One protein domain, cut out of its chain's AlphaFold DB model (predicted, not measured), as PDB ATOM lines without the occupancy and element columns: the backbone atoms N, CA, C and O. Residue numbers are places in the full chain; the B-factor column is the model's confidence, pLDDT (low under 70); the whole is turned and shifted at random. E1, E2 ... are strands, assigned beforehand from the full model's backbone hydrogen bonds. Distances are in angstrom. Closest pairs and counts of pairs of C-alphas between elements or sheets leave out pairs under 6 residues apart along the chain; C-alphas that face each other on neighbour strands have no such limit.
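This is residues 193 to 246 of the 246 residues of an uncharacterized protein of Folsomia candida (UniProt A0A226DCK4). You are looking at one twisted antiparallel sheet of four strands laid side by side in chain order, the chain going back and forth from E1 to E4. The long loop of residues 212 to 223 lies at the end of the sheet away from the two tight turns, and the tail after E4, residues 240 to 246, runs off from the sheet and adds to the long axis. The printed part has 54 residues with four named strands, E1 E2 E3 E4, and no named helix; the class is all strand, though under half of the residues, 22 of the 54, are in named elements. The whole is only just compact, close to loose, with a radius of gyration of the C-alphas of 12.1 A, and elongated, with spans of 39 by 25 by 17 A.

Start with E1, residues 198 to 202, an edge strand. Its antiparallel neighbour is E2, residues 207 to 211, at 158 degrees between their directions; look for N 201 and O 208, 2.8 A apart and within hydrogen-bond range. Next comes E3, residues 224 to 229, antiparallel to E2 at 161 degrees, with N 209 and O 226 within hydrogen-bond range at 2.8 A. Last is E4, residues 234 to 239, the other edge strand, antiparallel to E3 at 159 degrees, where N 227 and O 236 are within hydrogen-bond range at 2.8 A. The four make a meander, each strand the antiparallel neighbour of the one before, and each pair in turn is a hairpin. E1 and E4 are apart. The strands' lines turn by 61 degrees from edge to edge, and the sheet is only just strongly twisted, its C-alphas lying up to 4.4 A off its best plane.

Find C-alpha 198 at (138.399, 143.017, 99.806), where E1 begins; it runs 13.5 A to C-alpha 202. E2 goes from C-alpha 207 to C-alpha 211 over 13.2 A. E3 begins at C-alpha 224, at (144.527, 141.377, 90.365), and is 16.4 A long. E4 is 16.7 A long and ends at C-alpha 239, at (146.409, 139.668, 86.600).

The two C-alphas farthest apart are those of Glu 231 and Pro 246, 40.6 A; Pro 246 is the chain's last residue. The printed part has no cut. The links E1 to E2 and E3 to E4 are tight, with 4 residues each, and the link E2 to E3 is long, with 12. Mean pLDDT of the printed part is 75.5; look for values under 70 at residues 194 to 195, 213 to 222 and 242 to 246 of this model.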
ATOM      1  N   SER A 193     149.764 139.409 102.251       71.44
ATOM      2  CA  SER A 193     148.932 140.304 103.052       71.44
ATOM      3  C   SER A 193     147.892 140.963 102.148       71.44
ATOM      4  O   SER A 193     148.237 141.750 101.268       71.44
ATOM      5  N   VAL A 194     146.621 140.667 102.403       69.81
ATOM      6  CA  VAL A 194     145.485 141.410 101.849       69.81
ATOM      7  C   VAL A 194     145.142 142.539 102.824       69.81
ATOM      8  O   VAL A 194     145.184 142.344 104.041       69.81
ATOM      9  N   ARG A 195     144.898 143.748 102.314       69.75
ATOM     10  CA  ARG A 195     144.550 144.926 103.120       69.75
ATOM     11  C   ARG A 195     143.406 145.687 102.463       69.75
ATOM     12  O   ARG A 195     143.377 145.801 101.242       69.75
ATOM     13  N   GLY A 196     142.558 146.310 103.279       72.88
ATOM     14  CA  GLY A 196     141.517 147.234 102.833       72.88
ATOM     15  C   GLY A 196     140.137 146.584 102.770       72.88
ATOM     16  O   GLY A 196     139.762 145.835 103.662       72.88
ATOM     17  N   THR A 197     139.352 146.962 101.762       73.44
ATOM     18  CA  THR A 197     138.020 146.404 101.504       73.44
ATOM     19  C   THR A 197     138.097 145.384 100.377       73.44
ATOM     20  O   THR A 197     137.871 145.713  99.210       73.44
ATOM     21  N   GLU A 198     138.456 144.155 100.716       79.62
ATOM     22  CA  GLU A 198     138.399 143.017  99.806       79.62
ATOM     23  C   GLU A 198     137.016 142.346  99.774       79.62
ATOM     24  O   GLU A 198     136.191 142.449 100.694       79.62
ATOM     25  N   ALA A 199     136.775 141.626  98.681       82.38
ATOM     26  CA  ALA A 199     135.743 140.610  98.579       82.38
ATOM     27  C   ALA A 199     136.415 139.244  98.425       82.38
ATOM     28  O   ALA A 199     137.421 139.123  97.729       82.38
ATOM     29  N   ALA A 200     135.850 138.218  99.056       85.44
ATOM     30  CA  ALA A 200     136.315 136.845  98.920       85.44
ATOM     31  C   ALA A 200     135.166 135.944  98.463       85.44
ATOM     32  O   ALA A 200     134.039 136.080  98.941       85.44
ATOM     33  N   VAL A 201     135.459 135.026  97.546       87.44
ATOM     34  CA  VAL A 201     134.526 134.022  97.026       87.44
ATOM     35  C   VAL A 201     135.194 132.652  97.103       87.44
ATOM     36  O   VAL A 201     136.383 132.527  96.831       87.44
ATOM     37  N   TRP A 202     134.432 131.625  97.468       84.69
ATOM     38  CA  TRP A 202     134.871 130.227  97.492       84.69
ATOM     39  C   TRP A 202     134.058 129.425  96.477       84.69
ATOM     40  O   TRP A 202     132.829 129.470  96.519       84.69
ATOM     41  N   ASP A 203     134.721 128.695  95.578       82.81
ATOM     42  CA  ASP A 203     134.050 127.875  94.553       82.81
ATOM     43  C   ASP A 203     133.928 126.384  94.921       82.81
ATOM     44  O   ASP A 203     133.388 125.600  94.143       82.81
ATOM     45  N   GLY A 204     134.417 125.983  96.099       83.62
ATOM     46  CA  GLY A 204     134.524 124.577  96.502       83.62
ATOM     47  C   GLY A 204     135.938 124.002  96.403       83.62
ATOM     48  O   GLY A 204     136.197 122.949  96.980       83.62
ATOM     49  N   SER A 205     136.858 124.669  95.706       86.38
ATOM     50  CA  SER A 205     138.249 124.233  95.519       86.38
ATOM     51  C   SER A 205     139.271 125.351  95.747       86.38
ATOM     52  O   SER A 205     140.347 125.088  96.286       86.38
ATOM     53  N   TYR A 206     138.941 126.589  95.382       87.75
ATOM     54  CA  TYR A 206     139.797 127.763  95.510       87.75
ATOM     55  C   TYR A 206     139.062 128.935  96.165       87.75
ATOM     56  O   TYR A 206     137.873 129.174  95.933       87.75
ATOM     57  N   VAL A 207     139.801 129.692  96.982       88.62
ATOM     58  CA  VAL A 207     139.385 131.015  97.458       88.62
ATOM     59  C   VAL A 207     139.907 132.045  96.469       88.62
ATOM     60  O   VAL A 207     141.101 132.078  96.179       88.62
ATOM     61  N   TYR A 208     139.020 132.909  95.995       88.38
ATOM     62  CA  TYR A 208     139.333 134.059  95.160       88.38
ATOM     63  C   TYR A 208     139.148 135.305  96.005       88.38
ATOM     64  O   TYR A 208     138.056 135.543  96.515       88.38
ATOM     65  N   VAL A 209     140.196 136.102  96.145       86.19
ATOM     66  CA  VAL A 209     140.137 137.409  96.790       86.19
ATOM     67  C   VAL A 209     140.299 138.470  95.711       86.19
ATOM     68  O   VAL A 209     141.293 138.480  94.983       86.19
ATOM     69  N   VAL A 210     139.293 139.330  95.589       85.25
ATOM     70  CA  VAL A 210     139.213 140.394  94.587       85.25
ATOM     71  C   VAL A 210     139.199 141.740  95.299       85.25
ATOM     72  O   VAL A 210     138.441 141.952  96.250       85.25
ATOM     73  N   GLY A 211     140.025 142.667  94.817       80.81
ATOM     74  CA  GLY A 211     140.170 143.986  95.420       80.81
ATOM     75  C   GLY A 211     141.042 143.964  96.677       80.81
ATOM     76  O   GLY A 211     142.012 143.215  96.762       80.81
ATOM     77  N   GLY A 212     140.708 144.826  97.639       70.44
ATOM     78  CA  GLY A 212     141.628 145.213  98.705       70.44
ATOM     79  C   GLY A 212     142.557 146.337  98.234       70.44
ATOM     80  O   GLY A 212     143.126 146.300  97.145       70.44
ATOM     81  N   TYR A 213     142.668 147.382  99.047       57.72
ATOM     82  CA  TYR A 213     143.537 148.526  98.796       57.72
ATOM     83  C   TYR A 213     144.731 148.470  99.752       57.72
ATOM     84  O   TYR A 213     144.640 148.829 100.926       57.72
ATOM     85  N   GLY A 214     145.881 148.061  99.224       53.59
ATOM     86  CA  GLY A 214     147.191 148.318  99.810       53.59
ATOM     87  C   GLY A 214     148.073 148.868  98.701       53.59
ATOM     88  O   GLY A 214     148.237 148.207  97.686       53.59
ATOM     89  N   GLY A 215     148.572 150.101  98.833       49.56
ATOM     90  CA  GLY A 215     149.350 150.756  97.773       49.56
ATOM     91  C   GLY A 215     150.574 149.949  97.310       49.56
ATOM     92  O   GLY A 215     150.938 148.948  97.919       49.56
ATOM     93  N   LEU A 216     151.264 150.439  96.272       45.44
ATOM     94  CA  LEU A 216     152.369 149.766  95.556       45.44
ATOM     95  C   LEU A 216     153.521 149.217  96.429       45.44
ATOM     96  O   LEU A 216     154.321 148.424  95.947       45.44
ATOM     97  N   ILE A 217     153.620 149.641  97.691       57.47
ATOM     98  CA  ILE A 217     154.666 149.253  98.652       57.47
ATOM     99  C   ILE A 217     154.133 148.240  99.699       57.47
ATOM    100  O   ILE A 217     154.905 147.690 100.476       57.47
ATOM    101  N   GLY A 218     152.817 147.989  99.764       55.19
ATOM    102  CA  GLY A 218     152.160 147.359 100.918       55.19
ATOM    103  C   GLY A 218     151.110 146.278 100.642       55.19
ATOM    104  O   GLY A 218     150.514 145.808 101.613       55.19
ATOM    105  N   GLY A 219     150.854 145.888  99.391       56.44
ATOM    106  CA  GLY A 219     149.904 144.814  99.082       56.44
ATOM    107  C   GLY A 219     149.620 144.634  97.592       56.44
ATOM    108  O   GLY A 219     150.082 145.418  96.762       56.44
ATOM    109  N   ASN A 220     148.877 143.571  97.270       53.91
ATOM    110  CA  ASN A 220     148.434 143.273  95.908       53.91
ATOM    111  C   ASN A 220     147.598 144.429  95.346       53.91
ATOM    112  O   ASN A 220     146.832 145.079  96.058       53.91
ATOM    113  N   ARG A 221     147.768 144.676  94.050       64.62
ATOM    114  CA  ARG A 221     147.046 145.714  93.324       64.62
ATOM    115  C   ARG A 221     145.574 145.330  93.149       64.62
ATOM    116  O   ARG A 221     145.250 144.161  92.939       64.62
ATOM    117  N   SER A 222     144.702 146.336  93.133       66.31
ATOM    118  CA  SER A 222     143.268 146.193  92.841       66.31
ATOM    119  C   SER A 222     142.966 145.652  91.433       66.31
ATOM    120  O   SER A 222     141.819 145.330  91.146       66.31
ATOM    121  N   ASP A 223     143.972 145.563  90.556       75.31
ATOM    122  CA  ASP A 223     143.909 145.000  89.200       75.31
ATOM    123  C   ASP A 223     144.277 143.501  89.157       75.31
ATOM    124  O   ASP A 223     144.659 142.970  88.114       75.31
ATOM    125  N   SER A 224     144.184 142.795  90.285       79.62
ATOM    126  CA  SER A 224     144.527 141.377  90.365       79.62
ATOM    127  C   SER A 224     143.546 140.578  91.218       79.62
ATOM    128  O   SER A 224     142.894 141.107  92.120       79.62
ATOM    129  N   ILE A 225     143.443 139.285  90.914       86.75
ATOM    130  CA  ILE A 225     142.698 138.308  91.707       86.75
ATOM    131  C   ILE A 225     143.724 137.412  92.390       86.75
ATOM    132  O   ILE A 225     144.514 136.744  91.723       86.75
ATOM    133  N   LEU A 226     143.714 137.388  93.719       87.69
ATOM    134  CA  LEU A 226     144.474 136.408  94.482       87.69
ATOM    135  C   LEU A 226     143.672 135.111  94.523       87.69
ATOM    136  O   LEU A 226     142.548 135.095  95.016       87.69
ATOM    137  N   THR A 227     144.261 134.022  94.051       90.88
ATOM    138  CA  THR A 227     143.695 132.682  94.180       90.88
ATOM    139  C   THR A 227     144.474 131.875  95.196       90.88
ATOM    140  O   THR A 227     145.702 131.896  95.190       90.88
ATOM    141  N   TRP A 228     143.773 131.149  96.061       89.06
ATOM    142  CA  TRP A 228     144.374 130.318  97.096       89.06
ATOM    143  C   TRP A 228     143.742 128.926  97.139       89.06
ATOM    144  O   TRP A 228     142.519 128.790  97.134       89.06
ATOM    145  N   SER A 229     144.587 127.897  97.192       89.94
ATOM    146  CA  SER A 229     144.188 126.500  97.360       89.94
ATOM    147  C   SER A 229     144.398 126.077  98.817       89.94
ATOM    148  O   SER A 229     145.552 125.937  99.232       89.94
ATOM    149  N   PRO A 230     143.333 125.823  99.600       83.69
ATOM    150  CA  PRO A 230     143.477 125.309 100.962       83.69
ATOM    151  C   PRO A 230     144.045 123.891 101.003       83.69
ATOM    152  O   PRO A 230     144.723 123.541 101.960       83.69
ATOM    153  N   GLU A 231     143.803 123.079  99.969       87.62
ATOM    154  CA  GLU A 231     144.336 121.715  99.889       87.62
ATOM    155  C   GLU A 231     145.865 121.718  99.762       87.62
ATOM    156  O   GLU A 231     146.550 120.945 100.430       87.62
ATOM    157  N   ARG A 232     146.408 122.605  98.918       88.12
ATOM    158  CA  ARG A 232     147.852 122.681  98.642       88.12
ATOM    159  C   ARG A 232     148.586 123.703  99.492       88.12
ATOM    160  O   ARG A 232     149.810 123.690  99.522       88.12
ATOM    161  N   MET A 233     147.858 124.590 100.166       87.44
ATOM    162  CA  MET A 233     148.415 125.739 100.882       87.44
ATOM    163  C   MET A 233     149.197 126.697  99.967       87.44
ATOM    164  O   MET A 233     150.101 127.406 100.411       87.44
ATOM    165  N   GLU A 234     148.830 126.744  98.688       89.50
ATOM    166  CA  GLU A 234     149.490 127.532  97.644       89.50
ATOM    167  C   GLU A 234     148.599 128.686  97.189       89.50
ATOM    168  O   GLU A 234     147.370 128.573  97.185       89.50
ATOM    169  N   HIS A 235     149.216 129.790  96.775       88.31
ATOM    170  CA  HIS A 235     148.513 130.920  96.183       88.31
ATOM    171  C   HIS A 235     149.108 131.294  94.826       88.31
ATOM    172  O   HIS A 235     150.279 131.036  94.547       88.31
ATOM    173  N   SER A 236     148.305 131.946  93.997       90.31
ATOM    174  CA  SER A 236     148.739 132.563  92.749       90.31
ATOM    175  C   SER A 236     147.993 133.874  92.526       90.31
ATOM    176  O   SER A 236     146.946 134.128  93.120       90.31
ATOM    177  N   ILE A 237     148.575 134.744  91.709       87.06
ATOM    178  CA  ILE A 237     147.990 136.035  91.360       87.06
ATOM    179  C   ILE A 237     147.592 135.966  89.892       87.06
ATOM    180  O   ILE A 237     148.438 135.739  89.028       87.06
ATOM    181  N   ILE A 238     146.306 136.161  89.620       88.06
ATOM    182  CA  ILE A 238     145.771 136.270  88.268       88.06
ATOM    183  C   ILE A 238     145.690 137.765  87.941       88.06
ATOM    184  O   ILE A 238     144.870 138.468  88.542       88.06
ATOM    185  N   PRO A 239     146.529 138.284  87.029       83.69
ATOM    186  CA  PRO A 239     146.409 139.668  86.600       83.69
ATOM    187  C   PRO A 239     145.089 139.852  85.847       83.69
ATOM    188  O   PRO A 239     144.767 139.078  84.942       83.69
ATOM    189  N   ILE A 240     144.334 140.891  86.193       81.12
ATOM    190  CA  ILE A 240     143.210 141.339  85.381       81.12
ATOM    191  C   ILE A 240     143.813 142.226  84.299       81.12
ATOM    192  O   ILE A 240     144.237 143.355  84.548       81.12
ATOM    193  N   LEU A 241     143.895 141.694  83.080       78.31
ATOM    194  CA  LEU A 241     144.232 142.505  81.921       78.31
ATOM    195  C   LEU A 241     143.066 143.457  81.676       78.31
ATOM    196  O   LEU A 241     142.072 143.098  81.045       78.31
ATOM    197  N   ASN A 242     143.187 144.676  82.192       63.03
ATOM    198  CA  ASN A 242     142.331 145.755  81.742       63.03
ATOM    199  C   ASN A 242     142.548 145.882  80.235       63.03
ATOM    200  O   ASN A 242     143.675 146.098  79.782       63.03
ATOM    201  N   HIS A 243     141.473 145.731  79.461       51.22
ATOM    202  CA  HIS A 243     141.439 146.176  78.075       51.22
ATOM    203  C   HIS A 243     141.604 147.702  78.096       51.22
ATOM    204  O   HIS A 243     140.636 148.455  78.052       51.22
ATOM    205  N   PHE A 244     142.843 148.172  78.218       52.19
ATOM    206  CA  PHE A 244     143.193 149.507  77.778       52.19
ATOM    207  C   PHE A 244     143.052 149.465  76.265       52.19
ATOM    208  O   PHE A 244     143.904 148.919  75.566       52.19
ATOM    209  N   ASN A 245     141.904 149.932  75.779       43.78
ATOM    210  CA  ASN A 245     141.781 150.296  74.381       43.78
ATOM    211  C   ASN A 245     142.781 151.449  74.176       43.78
ATOM    212  O   ASN A 245     142.644 152.450  74.886       43.78
ATOM    213  N   PRO A 246     143.829 151.267  73.352       58.91
ATOM    214  CA  PRO A 246     144.854 152.283  73.139       58.91
ATOM    215  C   PRO A 246     144.289 153.554  72.499       58.91
ATOM    216  O   PRO A 246     143.270 153.459  71.774       58.91
TER     217      PRO A 246